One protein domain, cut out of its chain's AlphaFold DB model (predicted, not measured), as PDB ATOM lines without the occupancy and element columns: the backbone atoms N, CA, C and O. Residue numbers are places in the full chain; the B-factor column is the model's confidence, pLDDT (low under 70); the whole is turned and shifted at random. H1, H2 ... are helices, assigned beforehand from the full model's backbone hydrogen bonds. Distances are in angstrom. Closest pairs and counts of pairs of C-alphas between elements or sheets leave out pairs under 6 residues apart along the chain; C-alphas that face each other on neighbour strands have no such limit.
ATOM      1  N   ILE A   4     119.180   3.312  28.099       93.38
ATOM      2  CA  ILE A   4     118.474   4.246  28.984       93.38
ATOM      3  C   ILE A   4     116.967   3.964  29.043       93.38
ATOM      4  O   ILE A   4     116.392   3.924  30.126       93.38
ATOM      5  N   GLU A   5     116.337   3.689  27.903       95.12
ATOM      6  CA  GLU A   5     114.903   3.382  27.826       95.12
ATOM      7  C   GLU A   5     114.587   2.054  28.503       95.12
ATOM      8  O   GLU A   5     113.650   1.966  29.293       95.12
ATOM      9  N   VAL A   6     115.421   1.039  28.255       95.94
ATOM     10  CA  VAL A   6     115.322  -0.266  28.919       95.94
ATOM     11  C   VAL A   6     115.413  -0.094  30.438       95.94
ATOM     12  O   VAL A   6     114.564  -0.613  31.161       95.94
ATOM     13  N   SER A   7     116.383   0.687  30.926       94.81
ATOM     14  CA  SER A   7     116.533   0.965  32.358       94.81
ATOM     15  C   SER A   7     115.304   1.655  32.946       94.81
ATOM     16  O   SER A   7     114.848   1.260  34.015       94.81
ATOM     17  N   LEU A   8     114.750   2.665  32.266       94.88
ATOM     18  CA  LEU A   8     113.574   3.394  32.745       94.88
ATOM     19  C   LEU A   8     112.342   2.488  32.850       94.88
ATOM     20  O   LEU A   8     111.631   2.532  33.857       94.88
ATOM     21  N   VAL A   9     112.101   1.647  31.842       96.44
ATOM     22  CA  VAL A   9     110.968   0.711  31.846       96.44
ATOM     23  C   VAL A   9     111.129  -0.334  32.951       96.44
ATOM     24  O   VAL A   9     110.192  -0.546  33.722       96.44
ATOM     25  N   ILE A  10     112.315  -0.940  33.082       96.62
ATOM     26  CA  ILE A  10     112.576  -1.946  34.120       96.62
ATOM     27  C   ILE A  10     112.417  -1.337  35.512       96.62
ATOM     28  O   ILE A  10     111.701  -1.908  36.329       96.62
ATOM     29  N   SER A  11     113.014  -0.173  35.789       94.69
ATOM     30  CA  SER A  11     112.907   0.469  37.105       94.69
ATOM     31  C   SER A  11     111.460   0.841  37.448       94.69
ATOM     32  O   SER A  11     111.021   0.628  38.580       94.69
ATOM     33  N   LYS A  12     110.682   1.336  36.473       94.19
ATOM     34  CA  LYS A  12     109.245   1.611  36.641       94.19
ATOM     35  C   LYS A  12     108.464   0.340  36.979       94.19
ATOM     36  O   LYS A  12     107.573   0.392  37.827       94.19
ATOM     37  N   TYR A  13     108.752  -0.772  36.306       93.44
ATOM     38  CA  TYR A  13     108.031  -2.026  36.511       93.44
ATOM     39  C   TYR A  13     108.437  -2.711  37.824       93.44
ATOM     40  O   TYR A  13     107.561  -3.078  38.601       93.44
ATOM     41  N   LEU A  14     109.740  -2.793  38.121       94.94
ATOM     42  CA  LEU A  14     110.272  -3.336  39.377       94.94
ATOM     43  C   LEU A  14     109.686  -2.636  40.594       94.94
ATOM     44  O   LEU A  14     109.249  -3.320  41.510       94.94
ATOM     45  N   LYS A  15     109.617  -1.298  40.581       94.25
ATOM     46  CA  LYS A  15     109.013  -0.536  41.677       94.25
ATOM     47  C   LYS A  15     107.602  -1.038  41.992       94.25
ATOM     48  O   LYS A  15     107.323  -1.393  43.124       94.25
ATOM     49  N   LYS A  16     106.749  -1.171  40.969       92.62
ATOM     50  CA  LYS A  16     105.375  -1.667  41.145       92.62
ATOM     51  C   LYS A  16     105.327  -3.083  41.719       92.62
ATOM     52  O   LYS A  16     104.456  -3.367  42.527       92.62
ATOM     53  N   LEU A  17     106.209  -3.979  41.270       91.44
ATOM     54  CA  LEU A  17     106.215  -5.361  41.756       91.44
ATOM     55  C   LEU A  17     106.717  -5.463  43.199       91.44
ATOM     56  O   LEU A  17     106.160  -6.226  43.981       91.44
ATOM     57  N   VAL A  18     107.766  -4.712  43.534       93.69
ATOM     58  CA  VAL A  18     108.353  -4.691  44.878       93.69
ATOM     59  C   VAL A  18     107.374  -4.077  45.871       93.69
ATOM     60  O   VAL A  18     107.136  -4.700  46.898       93.69
ATOM     61  N   ASP A  19     106.721  -2.962  45.517       93.69
ATOM     62  CA  ASP A  19     105.691  -2.330  46.353       93.69
ATOM     63  C   ASP A  19     104.584  -3.346  46.729       93.69
ATOM     64  O   ASP A  19     104.190  -3.454  47.889       93.69
ATOM     65  N   VAL A  20     104.125  -4.151  45.758       91.62
ATOM     66  CA  VAL A  20     103.105  -5.196  45.977       91.62
ATOM     67  C   VAL A  20     103.630  -6.346  46.843       91.62
ATOM     68  O   VAL A  20     102.901  -6.866  47.690       91.62
ATOM     69  N   LEU A  21     104.879  -6.772  46.639       91.00
ATOM     70  CA  LEU A  21     105.492  -7.826  47.450       91.00
ATOM     71  C   LEU A  21     105.675  -7.398  48.898       91.00
ATOM     72  O   LEU A  21     105.366  -8.181  49.791       91.00
ATOM     73  N   GLU A  22     106.170  -6.186  49.131       92.56
ATOM     74  CA  GLU A  22     106.374  -5.647  50.474       92.56
ATOM     75  C   GLU A  22     105.049  -5.544  51.230       92.56
ATOM     76  O   GLU A  22     104.961  -6.005  52.367       92.56
ATOM     77  N   GLU A  23     103.993  -5.038  50.583       93.44
ATOM     78  CA  GLU A  23     102.646  -4.991  51.166       93.44
ATOM     79  C   GLU A  23     102.154  -6.393  51.565       93.44
ATOM     80  O   GLU A  23     101.611  -6.604  52.659       93.44
ATOM     81  N   ARG A  24     102.376  -7.386  50.695       91.44
ATOM     82  CA  ARG A  24     101.947  -8.765  50.942       91.44
ATOM     83  C   ARG A  24     102.750  -9.429  52.057       91.44
ATOM     84  O   ARG A  24     102.146 -10.046  52.932       91.44
ATOM     85  N   ALA A  25     104.071  -9.277  52.044       91.69
ATOM     86  CA  ALA A  25     104.969  -9.817  53.058       91.69
ATOM     87  C   ALA A  25     104.654  -9.224  54.435       91.69
ATOM     88  O   ALA A  25     104.509  -9.958  55.409       91.69
ATOM     89  N   GLN A  26     104.405  -7.912  54.505       93.12
ATOM     90  CA  GLN A  26     104.004  -7.250  55.744       93.12
ATOM     91  C   GLN A  26     102.660  -7.765  56.280       93.12
ATOM     92  O   GLN A  26     102.493  -7.895  57.493       93.12
ATOM     93  N   THR A  27     101.713  -8.085  55.393       93.75
ATOM     94  CA  THR A  27     100.408  -8.655  55.772       93.75
ATOM     95  C   THR A  27     100.534 -10.071  56.342       93.75
ATOM     96  O   THR A  27      99.817 -10.418  57.277       93.75
ATOM     97  N   GLU A  28     101.436 -10.885  55.795       93.12
ATOM     98  CA  GLU A  28     101.660 -12.278  56.217       93.12
ATOM     99  C   GLU A  28     102.716 -12.409  57.333       93.12
ATOM    100  O   GLU A  28     102.904 -13.488  57.891       93.12
ATOM    101  N   GLY A  29     103.385 -11.311  57.706       91.81
ATOM    102  CA  GLY A  29     104.466 -11.319  58.694       91.81
ATOM    103  C   GLY A  29     105.752 -11.981  58.186       91.81
ATOM    104  O   GLY A  29     106.524 -12.510  58.984       91.81
ATOM    105  N   GLU A  30     105.970 -11.968  56.872       90.69
ATOM    106  CA  GLU A  30     107.163 -12.499  56.213       90.69
ATOM    107  C   GLU A  30     108.194 -11.392  55.953       90.69
ATOM    108  O   GLU A  30     107.852 -10.226  55.746       90.69
ATOM    109  N   GLU A  31     109.476 -11.761  55.926       90.00
ATOM    110  CA  GLU A  31     110.568 -10.867  55.534       90.00
ATOM    111  C   GLU A  31     111.093 -11.246  54.146       90.00
ATOM    112  O   GLU A  31     111.383 -12.411  53.863       90.00
ATOM    113  N   LEU A  32     111.248 -10.247  53.277       90.62
ATOM    114  CA  LEU A  32     111.806 -10.423  51.938       90.62
ATOM    115  C   LEU A  32     113.323 -10.231  51.956       90.62
ATOM    116  O   LEU A  32     113.857  -9.386  52.675       90.62
ATOM    117  N   SER A  33     114.032 -10.990  51.119       93.00
ATOM    118  CA  SER A  33     115.482 -10.854  50.999       93.00
ATOM    119  C   SER A  33     115.878  -9.513  50.369       93.00
ATOM    120  O   SER A  33     115.186  -8.951  49.513       93.00
ATOM    121  N   SER A  34     117.052  -9.004  50.751       92.06
ATOM    122  CA  SER A  34     117.579  -7.741  50.224       92.06
ATOM    123  C   SER A  34     117.798  -7.768  48.708       92.06
ATOM    124  O   SER A  34     117.691  -6.720  48.076       92.06
ATOM    125  N   GLU A  35     118.049  -8.944  48.129       93.44
ATOM    126  CA  GLU A  35     118.224  -9.165  46.686       93.44
ATOM    127  C   GLU A  35     116.950  -8.893  45.875       93.44
ATOM    128  O   GLU A  35     117.037  -8.556  44.692       93.44
ATOM    129  N   ILE A  36     115.777  -9.027  46.503       93.44
ATOM    130  CA  ILE A  36     114.470  -8.711  45.913       93.44
ATOM    131  C   ILE A  36     114.191  -7.216  46.071       93.44
ATOM    132  O   ILE A  36     113.788  -6.552  45.112       93.44
ATOM    133  N   LEU A  37     114.423  -6.685  47.272       93.31
ATOM    134  CA  LEU A  37     114.053  -5.319  47.652       93.31
ATOM    135  C   LEU A  37     114.964  -4.256  47.037       93.31
ATOM    136  O   LEU A  37     114.503  -3.175  46.666       93.31
ATOM    137  N   ASN A  38     116.249  -4.562  46.871       93.56
ATOM    138  CA  ASN A  38     117.251  -3.575  46.492       93.56
ATOM    139  C   ASN A  38     117.896  -3.892  45.140       93.56
ATOM    140  O   ASN A  38     118.154  -5.055  44.824       93.56
ATOM    141  N   PRO A  39     118.218  -2.857  44.343       94.12
ATOM    142  CA  PRO A  39     119.021  -3.029  43.143       94.12
ATOM    143  C   PRO A  39     120.381  -3.653  43.473       94.12
ATOM    144  O   PRO A  39     121.063  -3.204  44.396       94.12
ATOM    145  N   TRP A  40     120.819  -4.635  42.685       95.00
ATOM    146  CA  TRP A  40     122.118  -5.277  42.900       95.00
ATOM    147  C   TRP A  40     123.269  -4.282  42.717       95.00
ATOM    148  O   TRP A  40     123.183  -3.346  41.909       95.00
ATOM    149  N   ALA A  41     124.336  -4.458  43.495       92.00
ATOM    150  CA  ALA A  41     125.525  -3.622  43.388       92.00
ATOM    151  C   ALA A  41     126.144  -3.765  41.990       92.00
ATOM    152  O   ALA A  41     126.136  -4.849  41.419       92.00
ATOM    153  N   ILE A  42     126.659  -2.663  41.451       89.50
ATOM    154  CA  ILE A  42     127.397  -2.649  40.186       89.50
ATOM    155  C   ILE A  42     128.860  -2.330  40.480       89.50
ATOM    156  O   ILE A  42     129.141  -1.524  41.368       89.50
ATOM    157  N   ASP A  43     129.779  -2.901  39.709       81.06
ATOM    158  CA  ASP A  43     131.186  -2.514  39.788       81.06
ATOM    159  C   ASP A  43     131.363  -1.110  39.198       81.06
ATOM    160  O   ASP A  43     131.170  -0.873  38.000       81.06
ATOM    161  N   THR A  44     131.698  -0.150  40.060       65.88
ATOM    162  CA  THR A  44     131.809   1.273  39.712       65.88
ATOM    163  C   THR A  44     133.233   1.720  39.397       65.88
ATOM    164  O   THR A  44     133.516   2.909  39.517       65.88
ATOM    165  N   ASP A  45     134.116   0.834  38.927       62.81
ATOM    166  CA  ASP A  45     135.471   1.186  38.445       62.81
ATOM    167  C   ASP A  45     135.445   1.980  37.116       62.81
ATOM    168  O   ASP A  45     136.277   1.827  36.220       62.81
ATOM    169  N   SER A  46     134.453   2.856  36.958       61.41
ATOM    170  CA  SER A  46     134.343   3.783  35.850       61.41
ATOM    171  C   SER A  46     135.182   5.024  36.165       61.41
ATOM    172  O   SER A  46     134.844   5.772  37.088       61.41
ATOM    173  N   PRO A  47     136.217   5.343  35.364       59.31
ATOM    174  CA  PRO A  47     136.987   6.584  35.506       59.31
ATOM    175  C   PRO A  47     136.137   7.850  35.260       59.31
ATOM    176  O   PRO A  47     136.639   8.972  35.338       59.31
ATOM    177  N   TYR A  48     134.846   7.683  34.954       58.41
ATOM    178  CA  TYR A  48     133.882   8.735  34.661       58.41
ATOM    179  C   TYR A  48     132.866   8.988  35.783       58.41
ATOM    180  O   TYR A  48     132.015   9.855  35.605       58.41
ATOM    181  N   ALA A  49     132.970   8.311  36.936       58.84
ATOM    182  CA  ALA A  49     132.021   8.435  38.052       58.84
ATOM    183  C   ALA A  49     131.797   9.884  38.549       58.84
ATOM    184  O   ALA A  49     130.727  10.200  39.056       58.84
ATOM    185  N   ASN A  50     132.775  10.779  38.348       58.56
ATOM    186  CA  ASN A  50     132.714  12.187  38.764       58.56
ATOM    187  C   ASN A  50     132.317  13.176  37.650       58.56
ATOM    188  O   ASN A  50     132.439  14.388  37.837       58.56
ATOM    189  N   ARG A  51     131.885  12.710  36.469       64.25
ATOM    190  CA  ARG A  51     131.426  13.616  35.403       64.25
ATOM    191  C   ARG A  51     129.948  13.967  35.597       64.25
ATOM    192  O   ARG A  51     129.148  13.055  35.803       64.25
ATOM    193  N   PRO A  52     129.558  15.251  35.480       61.41
ATOM    194  CA  PRO A  52     128.148  15.607  35.457       61.41
ATOM    195  C   PRO A  52     127.475  14.920  34.265       61.41
ATOM    196  O   PRO A  52     127.884  15.109  33.117       61.41
ATOM    197  N   GLY A  53     126.475  14.088  34.553       67.69
ATOM    198  CA  GLY A  53     125.640  13.458  33.538       67.69
ATOM    199  C   GLY A  53     124.729  14.464  32.828       67.69
ATOM    200  O   GLY A  53     124.664  15.645  33.175       67.69
ATOM    201  N   MET A  54     123.999  13.987  31.820       74.00
ATOM    202  CA  MET A  54     122.917  14.763  31.208       74.00
ATOM    203  C   MET A  54     121.777  14.960  32.229       74.00
ATOM    204  O   MET A  54     121.444  13.997  32.921       74.00
ATOM    205  N   PRO A  55     121.159  16.156  32.315       82.81
ATOM    206  CA  PRO A  55     119.981  16.372  33.155       82.81
ATOM    207  C   PRO A  55     118.850  15.402  32.800       82.81
ATOM    208  O   PRO A  55     118.621  15.127  31.619       82.81
ATOM    209  N   LEU A  56     118.137  14.906  33.811       80.94
ATOM    210  CA  LEU A  56     117.065  13.926  33.633       80.94
ATOM    211  C   LEU A  56     115.955  14.462  32.725       80.94
ATOM    212  O   LEU A  56     115.470  13.738  31.865       80.94
ATOM    213  N   GLU A  57     115.605  15.736  32.865       85.50
ATOM    214  CA  GLU A  57     114.563  16.404  32.080       85.50
ATOM    215  C   GLU A  57     114.870  16.287  30.585       85.50
ATOM    216  O   GLU A  57     114.016  15.915  29.785       85.50
ATOM    217  N   ARG A  58     116.139  16.493  30.227       84.81
ATOM    218  CA  ARG A  58     116.608  16.381  28.849       84.81
ATOM    219  C   ARG A  58     116.618  14.941  28.350       84.81
ATOM    220  O   ARG A  58     116.367  14.711  27.175       84.81
ATOM    221  N   ILE A  59     116.915  13.973  29.213       85.44
ATOM    222  CA  ILE A  59     116.800  12.555  28.854       85.44
ATOM    223  C   ILE A  59     115.338  12.236  28.521       85.44
ATOM    224  O   ILE A  59     115.073  11.639  27.482       85.44
ATOM    225  N   LEU A  60     114.399  12.686  29.360       86.56
ATOM    226  CA  LEU A  60     112.964  12.451  29.187       86.56
ATOM    227  C   LEU A  60     112.384  13.108  27.922       86.56
ATOM    228  O   LEU A  60     111.423  12.590  27.368       86.56
ATOM    229  N   GLU A  61     112.974  14.202  27.438       88.56
ATOM    230  CA  GLU A  61     112.604  14.826  26.157       88.56
ATOM    231  C   GLU A  61     113.052  14.020  24.925       88.56
ATOM    232  O   GLU A  61     112.479  14.179  23.848       88.56
ATOM    233  N   ILE A  62     114.103  13.201  25.053       88.69
ATOM    234  CA  ILE A  62     114.749  12.512  23.919       88.69
ATOM    235  C   ILE A  62     114.291  11.052  23.800       88.69
ATOM    236  O   ILE A  62     114.338  10.483  22.709       88.69
ATOM    237  N   VAL A  63     113.885  10.424  24.908       92.25
ATOM    238  CA  VAL A  63     113.420   9.029  24.902       92.25
ATOM    239  C   VAL A  63     112.151   8.852  24.075       92.25
ATOM    240  O   VAL A  63     111.281   9.718  24.012       92.25
ATOM    241  N   ASP A  64     112.036   7.681  23.461       95.06
ATOM    242  CA  ASP A  64     110.870   7.300  22.675       95.06
ATOM    243  C   ASP A  64     109.830   6.601  23.560       95.06
ATOM    244  O   ASP A  64     110.006   5.449  23.973       95.06
ATOM    245  N   VAL A  65     108.750   7.323  23.865       93.75
ATOM    246  CA  VAL A  65     107.677   6.848  24.749       93.75
ATOM    247  C   VAL A  65     106.963   5.629  24.163       93.75
ATOM    248  O   VAL A  65     106.738   4.664  24.890       93.75
ATOM    249  N   ASP A  66     106.686   5.615  22.858       96.12
ATOM    250  CA  ASP A  66     105.972   4.507  22.213       96.12
ATOM    251  C   ASP A  66     106.789   3.212  22.300       96.12
ATOM    252  O   ASP A  66     106.273   2.141  22.630       96.12
ATOM    253  N   ARG A  67     108.106   3.301  22.074       95.94
ATOM    254  CA  ARG A  67     109.009   2.150  22.214       95.94
ATOM    255  C   ARG A  67     109.080   1.643  23.655       95.94
ATOM    256  O   ARG A  67     109.144   0.429  23.869       95.94
ATOM    257  N   MET A  68     109.073   2.547  24.629       96.62
ATOM    258  CA  MET A  68     109.048   2.192  26.047       96.62
ATOM    259  C   MET A  68     107.729   1.523  26.448       96.62
ATOM    260  O   MET A  68     107.752   0.531  27.175       96.62
ATOM    261  N   ASP A  69     106.596   2.006  25.943       96.56
ATOM    262  CA  ASP A  69     105.276   1.429  26.213       96.56
ATOM    263  C   ASP A  69     105.107   0.048  25.565       96.56
ATOM    264  O   ASP A  69     104.510  -0.854  26.164       96.56
ATOM    265  N   ILE A  70     105.708  -0.171  24.391       97.12
ATOM    266  CA  ILE A  70     105.818  -1.507  23.791       97.12
ATOM    267  C   ILE A  70     106.587  -2.447  24.730       97.12
ATOM    268  O   ILE A  70     106.132  -3.564  24.972       97.12
ATOM    269  N   LEU A  71     107.719  -2.012  25.300       96.50
ATOM    270  CA  LEU A  71     108.472  -2.833  26.257       96.50
ATOM    271  C   LEU A  71     107.682  -3.101  27.546       96.50
ATOM    272  O   LEU A  71     107.643  -4.248  27.986       96.50
ATOM    273  N   ASP A  72     107.035  -2.085  28.129       95.38
ATOM    274  CA  ASP A  72     106.172  -2.237  29.317       95.38
ATOM    275  C   ASP A  72     105.076  -3.278  29.057       95.38
ATOM    276  O   ASP A  72     104.854  -4.177  29.870       95.38
ATOM    277  N   THR A  73     104.450  -3.207  27.880       96.12
ATOM    278  CA  THR A  73     103.419  -4.157  27.454       96.12
ATOM    279  C   THR A  73     103.985  -5.564  27.314       96.12
ATOM    280  O   THR A  73     103.402  -6.499  27.855       96.12
ATOM    281  N   MET A  74     105.135  -5.736  26.652       95.62
ATOM    282  CA  MET A  74     105.767  -7.052  26.512       95.62
ATOM    283  C   MET A  74     106.112  -7.666  27.870       95.62
ATOM    284  O   MET A  74     105.791  -8.829  28.097       95.62
ATOM    285  N   ILE A  75     106.713  -6.893  28.782       93.56
ATOM    286  CA  ILE A  75     107.036  -7.366  30.136       93.56
ATOM    287  C   ILE A  75     105.757  -7.816  30.841       93.56
ATOM    288  O   ILE A  75     105.699  -8.930  31.350       93.56
ATOM    289  N   ARG A  76     104.705  -6.991  30.818       91.88
ATOM    290  CA  ARG A  76     103.414  -7.325  31.429       91.88
ATOM    291  C   ARG A  76     102.806  -8.595  30.842       91.88
ATOM    292  O   ARG A  76     102.355  -9.452  31.595       91.88
ATOM    293  N   THR A  77     102.774  -8.718  29.518       94.38
ATOM    294  CA  THR A  77     102.210  -9.885  28.831       94.38
ATOM    295  C   THR A  77     103.003 -11.147  29.134       94.38
ATOM    296  O   THR A  77     102.393 -12.179  29.385       94.38
ATOM    297  N   ILE A  78     104.337 -11.074  29.145       91.69
ATOM    298  CA  ILE A  78     105.192 -12.218  29.469       91.69
ATOM    299  C   ILE A  78     104.980 -12.613  30.924       91.69
ATOM    300  O   ILE A  78     104.584 -13.740  31.160       91.69
ATOM    301  N   ILE A  79     105.147 -11.697  31.881       89.62
ATOM    302  CA  ILE A  79     105.015 -12.020  33.309       89.62
ATOM    303  C   ILE A  79     103.630 -12.591  33.637       89.62
ATOM    304  O   ILE A  79     103.544 -13.576  34.358       89.62
ATOM    305  N   ASN A  80     102.556 -12.027  33.075       88.00
ATOM    306  CA  ASN A  80     101.200 -12.528  33.313       88.00
ATOM    307  C   ASN A  80     100.878 -13.814  32.536       88.00
ATOM    308  O   ASN A  80      99.977 -14.550  32.924       88.00
ATOM    309  N   GLY A  81     101.541 -14.041  31.400       88.50
ATOM    310  CA  GLY A  81     101.359 -15.235  30.574       88.50
ATOM    311  C   GLY A  81     102.230 -16.408  31.018       88.50
ATOM    312  O   GLY A  81     101.914 -17.556  30.721       88.50
ATOM    313  N   THR A  82     103.324 -16.130  31.722       82.88
ATOM    314  CA  THR A  82     104.164 -17.134  32.363       82.88
ATOM    315  C   THR A  82     103.596 -17.485  33.732       82.88
ATOM    316  O   THR A  82     103.336 -16.595  34.532       82.88
ATOM    317  N   GLU A  83     103.494 -18.769  34.063       84.50
ATOM    318  CA  GLU A  83     103.148 -19.232  35.419       84.50
ATOM    319  C   GLU A  83     104.359 -19.172  36.376       84.50
ATOM    320  O   GLU A  83     104.558 -20.048  37.217       84.50
ATOM    321  N   LEU A  84     105.221 -18.162  36.214       85.06
ATOM    322  CA  LEU A  84     106.395 -17.987  37.063       85.06
ATOM    323  C   LEU A  84     105.965 -17.576  38.477       85.06
ATOM    324  O   LEU A  84     105.098 -16.706  38.623       85.06
ATOM    325  N   PRO A  85     106.608 -18.116  39.527       89.06
ATOM    326  CA  PRO A  85     106.499 -17.549  40.859       89.06
ATOM    327  C   PRO A  85     106.844 -16.057  40.835       89.06
ATOM    328  O   PRO A  85     107.792 -15.624  40.178       89.06
ATOM    329  N   PHE A  86     106.080 -15.252  41.571       87.62
ATOM    330  CA  PHE A  86     106.215 -13.793  41.525       87.62
ATOM    331  C   PHE A  86     107.619 -13.315  41.939       87.62
ATOM    332  O   PHE A  86     108.161 -12.376  41.358       87.62
ATOM    333  N   VAL A  87     108.239 -13.997  42.906       90.75
ATOM    334  CA  VAL A  87     109.622 -13.734  43.330       90.75
ATOM    335  C   VAL A  87     110.611 -13.966  42.185       90.75
ATOM    336  O   VAL A  87     111.478 -13.123  41.952       90.75
ATOM    337  N   ASP A  88     110.443 -15.040  41.413       91.06
ATOM    338  CA  ASP A  88     111.319 -15.359  40.280       91.06
ATOM    339  C   ASP A  88     111.198 -14.310  39.170       91.06
ATOM    340  O   ASP A  88     112.201 -13.904  38.579       91.06
ATOM    341  N   ALA A  89     109.985 -13.802  38.927       91.31
ATOM    342  CA  ALA A  89     109.757 -12.692  38.005       91.31
ATOM    343  C   ALA A  89     110.512 -11.421  38.435       91.31
ATOM    344  O   ALA A  89     111.141 -10.757  37.604       91.31
ATOM    345  N   VAL A  90     110.494 -11.091  39.731       94.12
ATOM    346  CA  VAL A  90     111.239  -9.942  40.265       94.12
ATOM    347  C   VAL A  90     112.742 -10.160  40.149       94.12
ATOM    348  O   VAL A  90     113.437  -9.267  39.667       94.12
ATOM    349  N   LEU A  91     113.256 -11.338  40.505       94.69
ATOM    350  CA  LEU A  91     114.684 -11.654  40.389       94.69
ATOM    351  C   LEU A  91     115.172 -11.610  38.934       94.69
ATOM    352  O   LEU A  91     116.243 -11.066  38.654       94.69
ATOM    353  N   ALA A  92     114.369 -12.099  37.986       93.12
ATOM    354  CA  ALA A  92     114.674 -11.979  36.565       93.12
ATOM    355  C   ALA A  92     114.801 -10.503  36.150       93.12
ATOM    356  O   ALA A  92     115.776 -10.114  35.504       93.12
ATOM    357  N   LEU A  93     113.863  -9.652  36.572       95.06
ATOM    358  CA  LEU A  93     113.915  -8.216  36.299       95.06
ATOM    359  C   LEU A  93     115.074  -7.511  37.020       95.06
ATOM    360  O   LEU A  93     115.659  -6.595  36.444       95.06
ATOM    361  N   ARG A  94     115.472  -7.953  38.220       96.25
ATOM    362  CA  ARG A  94     116.678  -7.467  38.917       96.25
ATOM    363  C   ARG A  94     117.951  -7.767  38.131       96.25
ATOM    364  O   ARG A  94     118.814  -6.897  38.023       96.25
ATOM    365  N   ARG A  95     118.046  -8.940  37.493       95.31
ATOM    366  CA  ARG A  95     119.167  -9.274  36.595       95.31
ATOM    367  C   ARG A  95     119.223  -8.329  35.390       95.31
ATOM    368  O   ARG A  95     120.301  -7.845  35.037       95.31
ATOM    369  N   TRP A  96     118.072  -8.024  34.789       96.06
ATOM    370  CA  TRP A  96     117.972  -7.037  33.709       96.06
ATOM    371  C   TRP A  96     118.332  -5.614  34.173       96.06
ATOM    372  O   TRP A  96     119.072  -4.914  33.479       96.06
ATOM    373  N   GLU A  97     117.872  -5.194  35.354       96.88
ATOM    374  CA  GLU A  97     118.219  -3.906  35.971       96.88
ATOM    375  C   GLU A  97     119.730  -3.787  36.199       96.88
ATOM    376  O   GLU A  97     120.342  -2.781  35.831       96.88
ATOM    377  N   HIS A  98     120.346  -4.822  36.772       95.25
ATOM    378  CA  HIS A  98     121.782  -4.879  37.009       95.25
ATOM    379  C   HIS A  98     122.577  -4.736  35.704       95.25
ATOM    380  O   HIS A  98     123.524  -3.944  35.638       95.25
ATOM    381  N   LEU A  99     122.171  -5.441  34.641       94.88
ATOM    382  CA  LEU A  99     122.802  -5.342  33.324       94.88
ATOM    383  C   LEU A  99     122.707  -3.921  32.749       94.88
ATOM    384  O   LEU A  99     123.716  -3.368  32.303       94.88
ATOM    385  N   ALA A 100     121.515  -3.322  32.779       94.44
ATOM    386  CA  ALA A 100     121.293  -1.976  32.257       94.44
ATOM    387  C   ALA A 100     122.101  -0.929  33.043       94.44
ATOM    388  O   ALA A 100     122.819  -0.127  32.445       94.44
ATOM    389  N   ARG A 101     122.075  -0.982  34.383       92.62
ATOM    390  CA  ARG A 101     122.845  -0.076  35.254       92.62
ATOM    391  C   ARG A 101     124.353  -0.218  35.061       92.62
ATOM    392  O   ARG A 101     125.051   0.792  35.034       92.62
ATOM    393  N   SER A 102     124.846  -1.439  34.858       91.56
ATOM    394  CA  SER A 102     126.267  -1.711  34.583       91.56
ATOM    395  C   SER A 102     126.742  -1.143  33.245       91.56
ATOM    396  O   SER A 102     127.917  -0.817  33.082       91.56
ATOM    397  N   GLN A 103     125.854  -1.049  32.254       91.19
ATOM    398  CA  GLN A 103     126.162  -0.414  30.972       91.19
ATOM    399  C   GLN A 103     126.049   1.108  31.062       91.19
ATOM    400  O   GLN A 103     126.912   1.816  30.545       91.19
ATOM    401  N   LEU A 104     125.043   1.617  31.779       88.94
ATOM    402  CA  LEU A 104     124.877   3.049  32.027       88.94
ATOM    403  C   LEU A 104     126.034   3.642  32.839       88.94
ATOM    404  O   LEU A 104     126.473   4.743  32.528       88.94
ATOM    405  N   SER A 105     126.595   2.921  33.815       86.62
ATOM    406  CA  SER A 105     127.754   3.399  34.594       86.62
ATOM    407  C   SER A 105     129.026   3.586  33.754       86.62
ATOM    408  O   SER A 105     129.929   4.344  34.123       86.62
ATOM    409  N   LYS A 106     129.094   2.910  32.602       84.44
ATOM    410  CA  LYS A 106     130.179   3.014  31.618       84.44
ATOM    411  C   LYS A 106     129.894   4.071  30.549       84.44
ATOM    412  O   LYS A 106     130.800   4.418  29.790       84.44
ATOM    413  N   ALA A 107     128.667   4.589  30.474       80.94
ATOM    414  CA  ALA A 107     128.292   5.620  29.519       80.94
ATOM    415  C   ALA A 107     128.880   6.975  29.943       80.94
ATOM    416  O   ALA A 107     128.605   7.505  31.014       80.94
ATOM    417  N   SER A 108     129.698   7.551  29.069       70.62
ATOM    418  CA  SER A 108     130.437   8.799  29.289       70.62
ATOM    419  C   SER A 108     129.887   9.985  28.482       70.62
ATOM    420  O   SER A 108     130.404  11.097  28.593       70.62
ATOM    421  N   GLY A 109     128.838   9.766  27.678       72.44
ATOM    422  CA  GLY A 109     128.211  10.784  26.836       72.44
ATOM    423  C   GLY A 109     126.838  10.372  26.300       72.44
ATOM    424  O   GLY A 109     126.431   9.215  26.402       72.44
ATOM    425  N   THR A 110     126.131  11.328  25.694       74.25
ATOM    426  CA  THR A 110     124.736  11.183  25.242       74.25
ATOM    427  C   THR A 110     124.553  10.026  24.269       74.25
ATOM    428  O   THR A 110     123.689   9.187  24.482       74.25
ATOM    429  N   GLY A 111     125.426   9.898  23.267       79.88
ATOM    430  CA  GLY A 111     125.367   8.790  22.311       79.88
ATOM    431  C   GLY A 111     125.438   7.410  22.973       79.88
ATOM    432  O   GLY A 111     124.775   6.490  22.513       79.88
ATOM    433  N   GLN A 112     126.167   7.276  24.085       82.81
ATOM    434  CA  GLN A 112     126.288   6.004  24.804       82.81
ATOM    435  C   GLN A 112     125.062   5.679  25.668       82.81
ATOM    436  O   GLN A 112     124.763   4.505  25.851       82.81
ATOM    437  N   LEU A 113     124.320   6.686  26.148       84.44
ATOM    438  CA  LEU A 113     123.039   6.471  26.841       84.44
ATOM    439  C   LEU A 113     121.985   5.875  25.901       84.44
ATOM    440  O   LEU A 113     121.181   5.037  26.311       84.44
ATOM    441  N   PHE A 114     122.014   6.293  24.632       89.38
ATOM    442  CA  PHE A 114     121.077   5.838  23.606       89.38
ATOM    443  C   PHE A 114     121.586   4.638  22.793       89.38
ATOM    444  O   PHE A 114     120.890   4.158  21.897       89.38
ATOM    445  N   SER A 115     122.770   4.114  23.122       91.31
ATOM    446  CA  SER A 115     123.273   2.878  22.528       91.31
ATOM    447  C   SER A 115     122.337   1.707  22.834       91.31
ATOM    448  O   SER A 115     121.767   1.642  23.930       91.31
TER     449      SER A 115
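This is residues 4 to 115 of the 123 residues of an uncharacterized protein of Euryarchaeota archaeon (UniProt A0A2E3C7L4). Look first at H1, the longest helix: H5 packs along it, running back the opposite way, and H4 packs on its first part, so that the three long helices make a loose triangle. The far end of H1 sticks out with residues 23 to 29, while the short helices H3 and H6 sit about its beginning and a long link runs from H2 to H3. The printed part has 112 residues with six named helices, H1 to H6 in order, and no named strand; the class is all helix. It is only just compact, close to loose, with a radius of gyration of the C-alphas of 15.8 A and spans of 45 by 32 by 21 A.

Begin at H1, residues 4 to 28. H5, residues 86 to 104, touches it at a shallow tilt of 33 degrees, only just short of steep, opposite ways; the closest C-alphas, of Ser 7 and Ala 100, are 5.6 A apart. H4, residues 65 to 81, touches H1 with residues 68 to 72 alone, closest at the C-alphas of Asp 72 and Val 9, 6.2 A, at a steep tilt of 39 degrees, the same way. H4 and H5 are close but not clearly touching, closest at the C-alphas of Ile 79 and Ala 89, 6.7 A. H2, residues 34 to 37, touches H5, closest at the C-alphas of Ile 36 and Leu 91, 6.3 A. H3, residues 56 to 62, is near H1 and apart from H5. H6, residues 110 to 113, is close to H1 but not clearly touching, closest at the C-alphas of Leu 113 and Ile 4, 5.5 A. Every O i to N i+4 pair is within hydrogen-bond range in H3, H4 and H5, and 20 of 21 in H1; H2 and H6 are too short for one.

Find C-alpha 4 at (118.474, 4.246, 28.984); from there H1 runs 36.0 A to C-alpha 28 at (101.660, -12.278, 56.217). H5 covers 26.9 A and H4 23.7 A. H6 ends at C-alpha 113, (123.039, 6.471, 26.841).

The C-alphas of Gly 29 and Gly 111 are the two farthest apart, 46.5 A. The printed part has no cut, and the link from H2 to H3 is long, 18 residues. Mean pLDDT of the printed part is 88.3; residues 44 to 53 are under 70.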